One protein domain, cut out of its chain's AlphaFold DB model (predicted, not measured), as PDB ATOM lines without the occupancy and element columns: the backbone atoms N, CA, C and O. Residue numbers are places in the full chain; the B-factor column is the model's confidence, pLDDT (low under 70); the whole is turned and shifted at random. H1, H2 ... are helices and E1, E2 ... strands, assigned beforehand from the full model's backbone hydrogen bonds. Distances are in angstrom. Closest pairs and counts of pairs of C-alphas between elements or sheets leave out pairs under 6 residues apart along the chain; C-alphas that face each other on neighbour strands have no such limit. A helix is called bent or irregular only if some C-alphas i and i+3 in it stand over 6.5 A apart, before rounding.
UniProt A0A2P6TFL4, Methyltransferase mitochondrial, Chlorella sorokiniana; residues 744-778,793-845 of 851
ATOM      1  N   ARG A 744       8.593  12.372   5.350       75.31
ATOM      2  CA  ARG A 744       9.351  13.237   4.427       75.31
ATOM      3  C   ARG A 744       9.398  14.673   4.947       75.31
ATOM      4  O   ARG A 744      10.500  15.187   5.152       75.31
ATOM      5  N   GLU A 745       8.252  15.265   5.286       74.94
ATOM      6  CA  GLU A 745       8.172  16.608   5.887       74.94
ATOM      7  C   GLU A 745       8.996  16.720   7.185       74.94
ATOM      8  O   GLU A 745       9.816  17.629   7.343       74.94
ATOM      9  N   ALA A 746       8.842  15.765   8.112       75.38
ATOM     10  CA  ALA A 746       9.539  15.799   9.399       75.38
ATOM     11  C   ALA A 746      11.062  15.565   9.293       75.38
ATOM     12  O   ALA A 746      11.813  15.984  10.183       75.38
ATOM     13  N   SER A 747      11.536  14.901   8.232       77.31
ATOM     14  CA  SER A 747      12.930  14.453   8.086       77.31
ATOM     15  C   SER A 747      13.971  15.576   8.074       77.31
ATOM     16  O   SER A 747      15.115  15.358   8.481       77.31
ATOM     17  N   GLY A 748      13.582  16.792   7.671       72.50
ATOM     18  CA  GLY A 748      14.471  17.955   7.605       72.50
ATOM     19  C   GLY A 748      15.113  18.330   8.947       72.50
ATOM     20  O   GLY A 748      16.217  18.879   8.959       72.50
ATOM     21  N   GLY A 749      14.456  17.993  10.065       76.06
ATOM     22  CA  GLY A 749      14.952  18.191  11.433       76.06
ATOM     23  C   GLY A 749      15.416  16.914  12.147       76.06
ATOM     24  O   GLY A 749      15.642  16.946  13.355       76.06
ATOM     25  N   TRP A 750      15.519  15.770  11.460       86.00
ATOM     26  CA  TRP A 750      15.944  14.507  12.082       86.00
ATOM     27  C   TRP A 750      17.466  14.414  12.218       86.00
ATOM     28  O   TRP A 750      18.218  14.789  11.318       86.00
ATOM     29  N   SER A 751      17.927  13.846  13.334       89.75
ATOM     30  CA  SER A 751      19.350  13.629  13.594       89.75
ATOM     31  C   SER A 751      19.999  12.749  12.526       89.75
ATOM     32  O   SER A 751      19.425  11.761  12.067       89.75
ATOM     33  N   ARG A 752      21.242  13.062  12.156       90.38
ATOM     34  CA  ARG A 752      22.035  12.294  11.189       90.38
ATOM     35  C   ARG A 752      22.962  11.331  11.921       90.38
ATOM     36  O   ARG A 752      23.781  11.769  12.725       90.38
ATOM     37  N   VAL A 753      22.916  10.039  11.602       89.12
ATOM     38  CA  VAL A 753      23.870   9.058  12.146       89.12
ATOM     39  C   VAL A 753      25.249   9.274  11.512       89.12
ATOM     40  O   VAL A 753      25.417   9.054  10.311       89.12
ATOM     41  N   ILE A 754      26.245   9.695  12.302       87.56
ATOM     42  CA  ILE A 754      27.591  10.056  11.809       87.56
ATOM     43  C   ILE A 754      28.633   8.936  11.925       87.56
ATOM     44  O   ILE A 754      29.764   9.115  11.481       87.56
ATOM     45  N   ARG A 755      28.288   7.791  12.529       84.12
ATOM     46  CA  ARG A 755      29.144   6.594  12.611       84.12
ATOM     47  C   ARG A 755      28.304   5.321  12.604       84.12
ATOM     48  O   ARG A 755      27.146   5.333  13.006       84.12
ATOM     49  N   SER A 756      28.896   4.201  12.193       85.50
ATOM     50  CA  SER A 756      28.245   2.886  12.256       85.50
ATOM     51  C   SER A 756      27.816   2.540  13.696       85.50
ATOM     52  O   SER A 756      28.687   2.484  14.567       85.50
ATOM     53  N   PRO A 757      26.522   2.263  13.964       89.94
ATOM     54  CA  PRO A 757      26.015   1.994  15.313       89.94
ATOM     55  C   PRO A 757      26.769   0.895  16.067       89.94
ATOM     56  O   PRO A 757      26.896  -0.241  15.593       89.94
ATOM     57  N   ARG A 758      27.228   1.208  17.283       92.00
ATOM     58  CA  ARG A 758      28.015   0.295  18.124       92.00
ATOM     59  C   ARG A 758      27.074  -0.622  18.911       92.00
ATOM     60  O   ARG A 758      26.416  -0.208  19.864       92.00
ATOM     61  N   LYS A 759      26.985  -1.885  18.485       90.25
ATOM     62  CA  LYS A 759      26.069  -2.903  19.034       90.25
ATOM     63  C   LYS A 759      26.719  -3.614  20.228       90.25
ATOM     64  O   LYS A 759      27.819  -4.143  20.106       90.25
ATOM     65  N   ARG A 760      26.035  -3.647  21.374       83.69
ATOM     66  CA  ARG A 760      26.429  -4.374  22.599       83.69
ATOM     67  C   ARG A 760      25.263  -5.252  23.081       83.69
ATOM     68  O   ARG A 760      24.147  -5.150  22.567       83.69
ATOM     69  N   SER A 761      25.490  -6.127  24.062       77.44
ATOM     70  CA  SER A 761      24.413  -6.978  24.598       77.44
ATOM     71  C   SER A 761      23.262  -6.120  25.144       77.44
ATOM     72  O   SER A 761      23.474  -5.259  25.995       77.44
ATOM     73  N   GLY A 762      22.056  -6.287  24.590       81.88
ATOM     74  CA  GLY A 762      20.853  -5.510  24.932       81.88
ATOM     75  C   GLY A 762      20.826  -4.028  24.511       81.88
ATOM     76  O   GLY A 762      19.788  -3.387  24.684       81.88
ATOM     77  N   HIS A 763      21.908  -3.489  23.933       89.12
ATOM     78  CA  HIS A 763      22.128  -2.043  23.758       89.12
ATOM     79  C   HIS A 763      22.677  -1.684  22.367       89.12
ATOM     80  O   HIS A 763      23.446  -2.438  21.771       89.12
ATOM     81  N   VAL A 764      22.323  -0.503  21.871       92.44
ATOM     82  CA  VAL A 764      22.956   0.157  20.725       92.44
ATOM     83  C   VAL A 764      23.414   1.540  21.167       92.44
ATOM     84  O   VAL A 764      22.646   2.260  21.803       92.44
ATOM     85  N   VAL A 765      24.646   1.908  20.825       92.31
ATOM     86  CA  VAL A 765      25.135   3.284  20.941       92.31
ATOM     87  C   VAL A 765      25.130   3.910  19.549       92.31
ATOM     88  O   VAL A 765      25.738   3.369  18.619       92.31
ATOM     89  N   LEU A 766      24.410   5.020  19.419       92.19
ATOM     90  CA  LEU A 766      24.351   5.862  18.230       92.19
ATOM     91  C   LEU A 766      25.217   7.098  18.475       92.19
ATOM     92  O   LEU A 766      25.068   7.752  19.504       92.19
ATOM     93  N   ASP A 767      26.089   7.427  17.527       91.31
ATOM     94  CA  ASP A 767      26.785   8.712  17.484       91.31
ATOM     95  C   ASP A 767      26.120   9.536  16.371       91.31
ATOM     96  O   ASP A 767      26.129   9.132  15.200       91.31
ATOM     97  N   ILE A 768      25.469  10.640  16.744       91.50
ATOM     98  CA  ILE A 768      24.570  11.412  15.874       91.50
ATOM     99  C   ILE A 768      24.944  12.897  15.853       91.50
ATOM    100  O   ILE A 768      25.408  13.446  16.849       91.50
ATOM    101  N   CYS A 769      24.729  13.552  14.714       91.75
ATOM    102  CA  CYS A 769      24.741  15.008  14.590       91.75
ATOM    103  C   CYS A 769      23.296  15.518  14.608       91.75
ATOM    104  O   CYS A 769      22.466  15.014  13.847       91.75
ATOM    105  N   SER A 770      23.012  16.506  15.454       90.00
ATOM    106  CA  SER A 770      21.670  17.042  15.691       90.00
ATOM    107  C   SER A 770      21.627  18.558  15.549       90.00
ATOM    108  O   SER A 770      22.618  19.242  15.800       90.00
ATOM    109  N   ALA A 771      20.441  19.077  15.236       87.00
ATOM    110  CA  ALA A 771      20.050  20.416  15.651       87.00
ATOM    111  C   ALA A 771      19.631  20.397  17.129       87.00
ATOM    112  O   ALA A 771      18.930  19.479  17.562       87.00
ATOM    113  N   LEU A 772      20.037  21.407  17.885       80.94
ATOM    114  CA  LEU A 772      19.355  21.858  19.097       80.94
ATOM    115  C   LEU A 772      19.018  23.346  18.919       80.94
ATOM    116  O   LEU A 772      19.671  24.007  18.103       80.94
ATOM    117  N   PRO A 773      18.048  23.899  19.668       75.19
ATOM    118  CA  PRO A 773      17.964  25.344  19.847       75.19
ATOM    119  C   PRO A 773      19.334  25.895  20.258       75.19
ATOM    120  O   PRO A 773      20.071  25.251  21.012       75.19
ATOM    121  N   ALA A 774      19.705  27.058  19.730       64.31
ATOM    122  CA  ALA A 774      20.738  27.857  20.361       64.31
ATOM    123  C   ALA A 774      20.222  28.321  21.730       64.31
ATOM    124  O   ALA A 774      19.057  28.710  21.848       64.31
ATOM    125  N   GLU A 775      21.085  28.285  22.745       58.06
ATOM    126  CA  GLU A 775      20.844  29.066  23.957       58.06
ATOM    127  C   GLU A 775      20.784  30.544  23.537       58.06
ATOM    128  O   GLU A 775      21.618  30.958  22.723       58.06
ATOM    129  N   PRO A 776      19.809  31.336  24.005       51.28
ATOM    130  CA  PRO A 776      19.736  32.734  23.626       51.28
ATOM    131  C   PRO A 776      20.839  33.523  24.338       51.28
ATOM    132  O   PRO A 776      20.858  33.611  25.567       51.28
ATOM    133  N   ASP A 777      21.717  34.159  23.562       46.22
ATOM    134  CA  ASP A 777      22.514  35.278  24.064       46.22
ATOM    135  C   ASP A 777      21.559  36.344  24.639       46.22
ATOM    136  O   ASP A 777      20.465  36.550  24.107       46.22
ATOM    137  N   GLY A 778      21.939  37.001  25.740       43.22
ATOM    138  CA  GLY A 778      20.987  37.683  26.638       43.22
ATOM    139  C   GLY A 778      20.070  38.740  26.000       43.22
ATOM    140  O   GLY A 778      18.964  38.958  26.488       43.22
ATOM    141  N   LEU A 793      13.521  29.360  15.534       49.97
ATOM    142  CA  LEU A 793      14.639  29.780  16.392       49.97
ATOM    143  C   LEU A 793      16.001  29.294  15.856       49.97
ATOM    144  O   LEU A 793      16.076  28.168  15.347       49.97
ATOM    145  N   PRO A 794      17.081  30.089  16.001       63.75
ATOM    146  CA  PRO A 794      18.412  29.715  15.531       63.75
ATOM    147  C   PRO A 794      18.854  28.367  16.113       63.75
ATOM    148  O   PRO A 794      18.668  28.089  17.297       63.75
ATOM    149  N   GLN A 795      19.436  27.510  15.267       76.75
ATOM    150  CA  GLN A 795      19.769  26.127  15.622       76.75
ATOM    151  C   GLN A 795      21.279  25.890  15.648       76.75
ATOM    152  O   GLN A 795      21.950  25.977  14.611       76.75
ATOM    153  N   ARG A 796      21.805  25.509  16.819       85.25
ATOM    154  CA  ARG A 796      23.201  25.082  16.977       85.25
ATOM    155  C   ARG A 796      23.364  23.613  16.578       85.25
ATOM    156  O   ARG A 796      22.516  22.770  16.873       85.25
ATOM    157  N   GLY A 797      24.463  23.308  15.888       88.06
ATOM    158  CA  GLY A 797      24.835  21.940  15.541       88.06
ATOM    159  C   GLY A 797      25.599  21.283  16.680       88.06
ATOM    160  O   GLY A 797      26.619  21.813  17.112       88.06
ATOM    161  N   VAL A 798      25.149  20.117  17.143       89.38
ATOM    162  CA  VAL A 798      25.819  19.352  18.211       89.38
ATOM    163  C   VAL A 798      26.082  17.909  17.796       89.38
ATOM    164  O   VAL A 798      25.342  17.334  16.994       89.38
ATOM    165  N   LEU A 799      27.122  17.301  18.373       90.69
ATOM    166  CA  LEU A 799      27.285  15.848  18.358       90.69
ATOM    167  C   LEU A 799      26.753  15.268  19.664       90.69
ATOM    168  O   LEU A 799      27.150  15.697  20.742       90.69
ATOM    169  N   LEU A 800      25.892  14.265  19.554       90.19
ATOM    170  CA  LEU A 800      25.312  13.553  20.683       90.19
ATOM    171  C   LEU A 800      25.669  12.071  20.590       90.19
ATOM    172  O   LEU A 800      25.623  11.469  19.515       90.19
ATOM    173  N   GLN A 801      25.977  11.466  21.731       91.38
ATOM    174  CA  GLN A 801      26.024  10.017  21.878       91.38
ATOM    175  C   GLN A 801      24.755   9.562  22.597       91.38
ATOM    176  O   GLN A 801      24.443  10.054  23.679       91.38
ATOM    177  N   GLN A 802      24.002   8.643  21.995       90.00
ATOM    178  CA  GLN A 802      22.695   8.213  22.489       90.00
ATOM    179  C   GLN A 802      22.631   6.694  22.654       90.00
ATOM    180  O   GLN A 802      23.041   5.938  21.770       90.00
ATOM    181  N   VAL A 803      22.108   6.235  23.795       90.94
ATOM    182  CA  VAL A 803      22.085   4.810  24.158       90.94
ATOM    183  C   VAL A 803      20.661   4.260  24.104       90.94
ATOM    184  O   VAL A 803      19.840   4.513  24.985       90.94
ATOM    185  N   VAL A 804      20.382   3.447  23.086       90.06
ATOM    186  CA  VAL A 804      19.080   2.800  22.867       90.06
ATOM    187  C   VAL A 804      19.151   1.354  23.361       90.06
ATOM    188  O   VAL A 804      19.860   0.523  22.789       90.06
ATOM    189  N   SER A 805      18.414   1.014  24.423       89.81
ATOM    190  CA  SER A 805      18.327  -0.364  24.940       89.81
ATOM    191  C   SER A 805      16.944  -0.975  24.726       89.81
ATOM    192  O   SER A 805      15.938  -0.262  24.696       89.81
ATOM    193  N   ARG A 806      16.856  -2.309  24.630       87.44
ATOM    194  CA  ARG A 806      15.562  -3.004  24.438       87.44
ATOM    195  C   ARG A 806      14.579  -2.747  25.595       87.44
ATOM    196  O   ARG A 806      13.370  -2.747  25.383       87.44
ATOM    197  N   ALA A 807      15.099  -2.505  26.802       85.75
ATOM    198  CA  ALA A 807      14.318  -2.176  27.998       85.75
ATOM    199  C   ALA A 807      14.019  -0.669  28.147       85.75
ATOM    200  O   ALA A 807      13.110  -0.296  28.887       85.75
ATOM    201  N   ALA A 808      14.770   0.203  27.470       83.44
ATOM    202  CA  ALA A 808      14.431   1.615  27.320       83.44
ATOM    203  C   ALA A 808      13.275   1.768  26.317       83.44
ATOM    204  O   ALA A 808      12.222   2.284  26.683       83.44
ATOM    205  N   ALA A 809      13.414   1.189  25.117       83.56
ATOM    206  CA  ALA A 809      12.400   1.218  24.056       83.56
ATOM    207  C   ALA A 809      11.009   0.796  24.561       83.56
ATOM    208  O   ALA A 809      10.069   1.586  24.498       83.56
ATOM    209  N   ARG A 810      10.911  -0.381  25.200       80.94
ATOM    210  CA  ARG A 810       9.647  -0.904  25.758       80.94
ATOM    211  C   ARG A 810       8.994  -0.021  26.827       80.94
ATOM    212  O   ARG A 810       7.807  -0.173  27.072       80.94
ATOM    213  N   ARG A 811       9.753   0.851  27.501       80.50
ATOM    214  CA  ARG A 811       9.235   1.738  28.561       80.50
ATOM    215  C   ARG A 811       8.935   3.155  28.079       80.50
ATOM    216  O   ARG A 811       8.151   3.833  28.726       80.50
ATOM    217  N   GLN A 812       9.587   3.604  27.009       74.38
ATOM    218  CA  GLN A 812       9.583   5.008  26.576       74.38
ATOM    219  C   GLN A 812       8.917   5.227  25.211       74.38
ATOM    220  O   GLN A 812       8.585   6.358  24.882       74.38
ATOM    221  N   ALA A 813       8.733   4.166  24.422       68.25
ATOM    222  CA  ALA A 813       8.205   4.222  23.058       68.25
ATOM    223  C   ALA A 813       7.250   3.047  22.752       68.25
ATOM    224  O   ALA A 813       7.224   2.537  21.636       68.25
ATOM    225  N   GLY A 814       6.525   2.555  23.766       68.56
ATOM    226  CA  GLY A 814       5.452   1.551  23.643       68.56
ATOM    227  C   GLY A 814       5.860   0.117  23.267       68.56
ATOM    228  O   GLY A 814       5.160  -0.819  23.631       68.56
ATOM    229  N   GLY A 815       6.997  -0.089  22.595       78.69
ATOM    230  CA  GLY A 815       7.366  -1.387  22.027       78.69
ATOM    231  C   GLY A 815       8.865  -1.547  21.777       78.69
ATOM    232  O   GLY A 815       9.706  -0.931  22.431       78.69
ATOM    233  N   THR A 816       9.237  -2.422  20.839       79.69
ATOM    234  CA  THR A 816      10.655  -2.682  20.510       79.69
ATOM    235  C   THR A 816      11.142  -2.033  19.212       79.69
ATOM    236  O   THR A 816      12.354  -2.025  18.988       79.69
ATOM    237  N   ALA A 817      10.247  -1.452  18.406       77.00
ATOM    238  CA  ALA A 817      10.525  -0.843  17.099       77.00
ATOM    239  C   ALA A 817      11.776   0.071  17.063       77.00
ATOM    240  O   ALA A 817      12.716  -0.269  16.341       77.00
ATOM    241  N   PRO A 818      11.934   1.119  17.906       80.94
ATOM    242  CA  PRO A 818      13.135   1.966  17.865       80.94
ATOM    243  C   PRO A 818      14.438   1.231  18.226       80.94
ATOM    244  O   PRO A 818      15.509   1.607  17.751       80.94
ATOM    245  N   TYR A 819      14.384   0.143  19.006       86.38
ATOM    246  CA  TYR A 819      15.556  -0.713  19.242       86.38
ATOM    247  C   TYR A 819      15.866  -1.618  18.035       86.38
ATOM    248  O   TYR A 819      17.041  -1.854  17.737       86.38
ATOM    249  N   ARG A 820      14.843  -2.104  17.311       83.50
ATOM    250  CA  ARG A 820      15.021  -2.822  16.033       83.50
ATOM    251  C   ARG A 820      15.629  -1.883  14.981       83.50
ATOM    252  O   ARG A 820      16.665  -2.223  14.410       83.50
ATOM    253  N   MET A 821      15.070  -0.680  14.823       84.19
ATOM    254  CA  MET A 821      15.583   0.387  13.956       84.19
ATOM    255  C   MET A 821      17.039   0.721  14.285       84.19
ATOM    256  O   MET A 821      17.895   0.546  13.425       84.19
ATOM    257  N   ALA A 822      17.363   1.080  15.535       87.38
ATOM    258  CA  ALA A 822      18.732   1.416  15.942       87.38
ATOM    259  C   ALA A 822      19.756   0.304  15.624       87.38
ATOM    260  O   ALA A 822      20.904   0.590  15.284       87.38
ATOM    261  N   ARG A 823      19.352  -0.977  15.668       87.88
ATOM    262  CA  ARG A 823      20.196  -2.111  15.239       87.88
ATOM    263  C   ARG A 823      20.341  -2.245  13.719       87.88
ATOM    264  O   ARG A 823      21.326  -2.856  13.292       87.88
ATOM    265  N   ARG A 824      19.389  -1.752  12.920       83.12
ATOM    266  CA  ARG A 824      19.409  -1.776  11.445       83.12
ATOM    267  C   ARG A 824      20.107  -0.540  10.839       83.12
ATOM    268  O   ARG A 824      20.664  -0.678   9.750       83.12
ATOM    269  N   LEU A 825      20.165   0.598  11.543       83.44
ATOM    270  CA  LEU A 825      20.820   1.838  11.084       83.44
ATOM    271  C   LEU A 825      22.288   1.653  10.630       83.44
ATOM    272  O   LEU A 825      23.026   0.791  11.126       83.44
ATOM    273  N   ARG A 826      22.714   2.510   9.699       80.81
ATOM    274  CA  ARG A 826      24.079   2.673   9.170       80.81
ATOM    275  C   ARG A 826      24.597   4.104   9.395       80.81
ATOM    276  O   ARG A 826      23.845   4.999   9.766       80.81
ATOM    277  N   TRP A 827      25.888   4.334   9.141       83.38
ATOM    278  CA  TRP A 827      26.408   5.696   8.955       83.38
ATOM    279  C   TRP A 827      25.730   6.315   7.727       83.38
ATOM    280  O   TRP A 827      25.772   5.730   6.646       83.38
ATOM    281  N   GLY A 828      25.118   7.486   7.898       80.12
ATOM    282  CA  GLY A 828      24.420   8.205   6.836       80.12
ATOM    283  C   GLY A 828      22.911   7.980   6.818       80.12
ATOM    284  O   GLY A 828      22.255   8.530   5.940       80.12
ATOM    285  N   ASP A 829      22.369   7.240   7.787       84.56
ATOM    286  CA  ASP A 829      20.929   7.103   8.016       84.56
ATOM    287  C   ASP A 829      20.386   8.283   8.864       84.56
ATOM    288  O   ASP A 829      21.144   9.129   9.365       84.56
ATOM    289  N   LEU A 830      19.059   8.399   8.980       85.94
ATOM    290  CA  LEU A 830      18.371   9.340   9.875       85.94
ATOM    291  C   LEU A 830      17.983   8.691  11.209       85.94
ATOM    292  O   LEU A 830      17.798   7.479  11.313       85.94
ATOM    293  N   TRP A 831      17.787   9.534  12.217       87.50
ATOM    294  CA  TRP A 831      17.241   9.176  13.516       87.50
ATOM    295  C   TRP A 831      16.131  10.168  13.921       87.50
ATOM    296  O   TRP A 831      16.426  11.352  14.118       87.50
ATOM    297  N   PRO A 832      14.860   9.724  14.017       85.44
ATOM    298  CA  PRO A 832      13.718  10.602  14.257       85.44
ATOM    299  C   PRO A 832      13.830  11.473  15.507       85.44
ATOM    300  O   PRO A 832      14.145  10.997  16.599       85.44
ATOM    301  N   ALA A 833      13.464  12.749  15.367       78.50
ATOM    302  CA  ALA A 833      13.525  13.736  16.447       78.50
ATOM    303  C   ALA A 833      12.605  13.412  17.647       78.50
ATOM    304  O   ALA A 833      12.789  13.958  18.737       78.50
ATOM    305  N   HIS A 834      11.606  12.535  17.485       74.69
ATOM    306  CA  HIS A 834      10.819  12.020  18.610       74.69
ATOM    307  C   HIS A 834      11.600  10.935  19.386       74.69
ATOM    308  O   HIS A 834      11.770  11.083  20.594       74.69
ATOM    309  N   TYR A 835      12.205   9.937  18.721       82.06
ATOM    310  CA  TYR A 835      13.074   8.947  19.384       82.06
ATOM    311  C   TYR A 835      14.326   9.579  19.995       82.06
ATOM    312  O   TYR A 835      14.760   9.163  21.070       82.06
ATOM    313  N   GLN A 836      14.876  10.618  19.366       80.69
ATOM    314  CA  GLN A 836      15.962  11.394  19.952       80.69
ATOM    315  C   GLN A 836      15.561  12.011  21.301       80.69
ATOM    316  O   GLN A 836      16.373  12.004  22.221       80.69
ATOM    317  N   ARG A 837      14.322  12.495  21.452       76.94
ATOM    318  CA  ARG A 837      13.806  12.997  22.737       76.94
ATOM    319  C   ARG A 837      13.480  11.871  23.728       76.94
ATOM    320  O   ARG A 837      13.574  12.086  24.931       76.94
ATOM    321  N   SER A 838      13.152  10.664  23.257       75.00
ATOM    322  CA  SER A 838      12.819   9.522  24.123       75.00
ATOM    323  C   SER A 838      14.010   8.940  24.898       75.00
ATOM    324  O   SER A 838      13.834   8.513  26.039       75.00
ATOM    325  N   PHE A 839      15.212   8.862  24.316       78.38
ATOM    326  CA  PHE A 839      16.358   8.172  24.938       78.38
ATOM    327  C   PHE A 839      17.401   9.143  25.498       78.38
ATOM    328  O   PHE A 839      17.634  10.208  24.937       78.38
ATOM    329  N   ARG A 840      18.113   8.757  26.567       72.94
ATOM    330  CA  ARG A 840      19.214   9.579  27.099       72.94
ATOM    331  C   ARG A 840      20.309   9.768  26.045       72.94
ATOM    332  O   ARG A 840      20.907   8.791  25.588       72.94
ATOM    333  N   ALA A 841      20.561  11.028  25.712       76.94
ATOM    334  CA  ALA A 841      21.689  11.491  24.923       76.94
ATOM    335  C   ALA A 841      22.651  12.287  25.817       76.94
ATOM    336  O   ALA A 841      22.222  12.919  26.780       76.94
ATOM    337  N   THR A 842      23.938  12.253  25.493       79.75
ATOM    338  CA  THR A 842      24.994  13.031  26.154       79.75
ATOM    339  C   THR A 842      25.895  13.653  25.095       79.75
ATOM    340  O   THR A 842      26.306  12.952  24.166       79.75
ATOM    341  N   GLU A 843      26.246  14.930  25.240       71.94
ATOM    342  CA  GLU A 843      27.369  15.498  24.487       71.94
ATOM    343  C   GLU A 843      28.670  14.767  24.904       71.94
ATOM    344  O   GLU A 843      28.871  14.506  26.094       71.94
ATOM    345  N   PRO A 844      29.541  14.365  23.959       61.28
ATOM    346  CA  PRO A 844      30.818  13.736  24.282       61.28
ATOM    347  C   PRO A 844      31.769  14.787  24.864       61.28
ATOM    348  O   PRO A 844      32.018  15.817  24.237       61.28
ATOM    349  N   THR A 845      32.295  14.533  26.064       49.94
ATOM    350  CA  THR A 845      33.092  15.518  26.808       49.94
ATOM    351  C   THR A 845      34.372  15.909  26.066       49.94
ATOM    352  O   THR A 845      34.998  15.095  25.386       49.94
TER     353      THR A 845
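What this domain is: This is residues 744 to 778 and 793 to 845 of the 851 residues of the protein "Methyltransferase mitochondrial" of Chlorella sorokiniana (UniProt A0A2P6TFL4). Two long antiparallel strands, E3 and E4, make a bent, strongly twisted ribbon that runs along most of the domain, with the short strands E1 and E2 side by side with E3 along one of its edges. Near one end of the ribbon H3 packs across E3 and E4 and makes a helical hairpin with H2; H4 packs farther along, H1 lies near the start of E1, and residues 774 to 778 lengthen the other end. The printed part has 88 residues, with elements in the order H1 E1 E2 E3 E4 H2 H3 H4, and the class is mixed, helices and strands. It is compact, with a radius of gyration of the C-alphas of 13.2 A, but elongated in outline, spanning 44 by 26 by 24 A.

How they stand to each other: In the branched sheet, E3, residues 763 to 773, is antiparallel to E4, residues 795 to 805, at 159 degrees; N 768 and O 800 are 2.9 A apart, within hydrogen-bond range. E3 bends by 65 degrees at residue 769, and E4 by 63 degrees at residue 798. On the side of E3 away from E4 lie E1, residues 751 to 753, with N 752 and O 769 at 2.9 A, and E2, residues 758 to 760, with N 758 and O 765 at 2.9 A; both are antiparallel to E3, and E2 and E3 form a hairpin. H3, residues 817 to 824, is on the sheet at a height of 8.8 A, over E3 and E4 and across the strands, at 74 degrees to E3 on the local plane; its closest C-alphas to E4 are those of Tyr 819 and Val 804, 6.2 A. H2, residues 806 to 812, touches H3 at a steep tilt of 39 degrees, opposite ways, with the C-alphas of Arg 806 and Tyr 819 closest at 5.7 A. H4, residues 833 to 838, is on the sheet at a height of 6.3 A, over none of its strands. H1, residues 744 to 749, is not on the sheet and is close to but not clearly touching H4, with the C-alphas of Gly 749 and Ala 833 closest at 6.9 A. Every O i to N i+4 pair is within hydrogen-bond range in H3 and H4, against 2 of 3 in H2 and 0 of 2 in H1, where 2 of 3 O i to N i+3 pairs are.

Where its parts are: E3 measures 28.0 A from C-alpha 763 at (22.128, -2.043, 23.758) to C-alpha 773 at (17.964, 25.344, 19.847), and E4 28.1 A. H3 measures 10.6 A, and H4 ends at C-alpha 838, (12.819, 9.522, 24.123). H1 is irregular, but only just: C-alphas 745 and 748 are 6.7 A apart.

The domain as a whole: The two C-alphas farthest apart are those of Ser 761 and Gly 778, 44.8 A. Residues 779 to 792 are not printed; C-alphas 778 and 793 are 14.4 A apart across this cut, which lies between E3 and E4. Of the links that are printed whole, none is long. The mean pLDDT of the printed part is 80.4, and residues 774 to 778, 793 to 794, 813 to 814 and 844 to 845 are under 70.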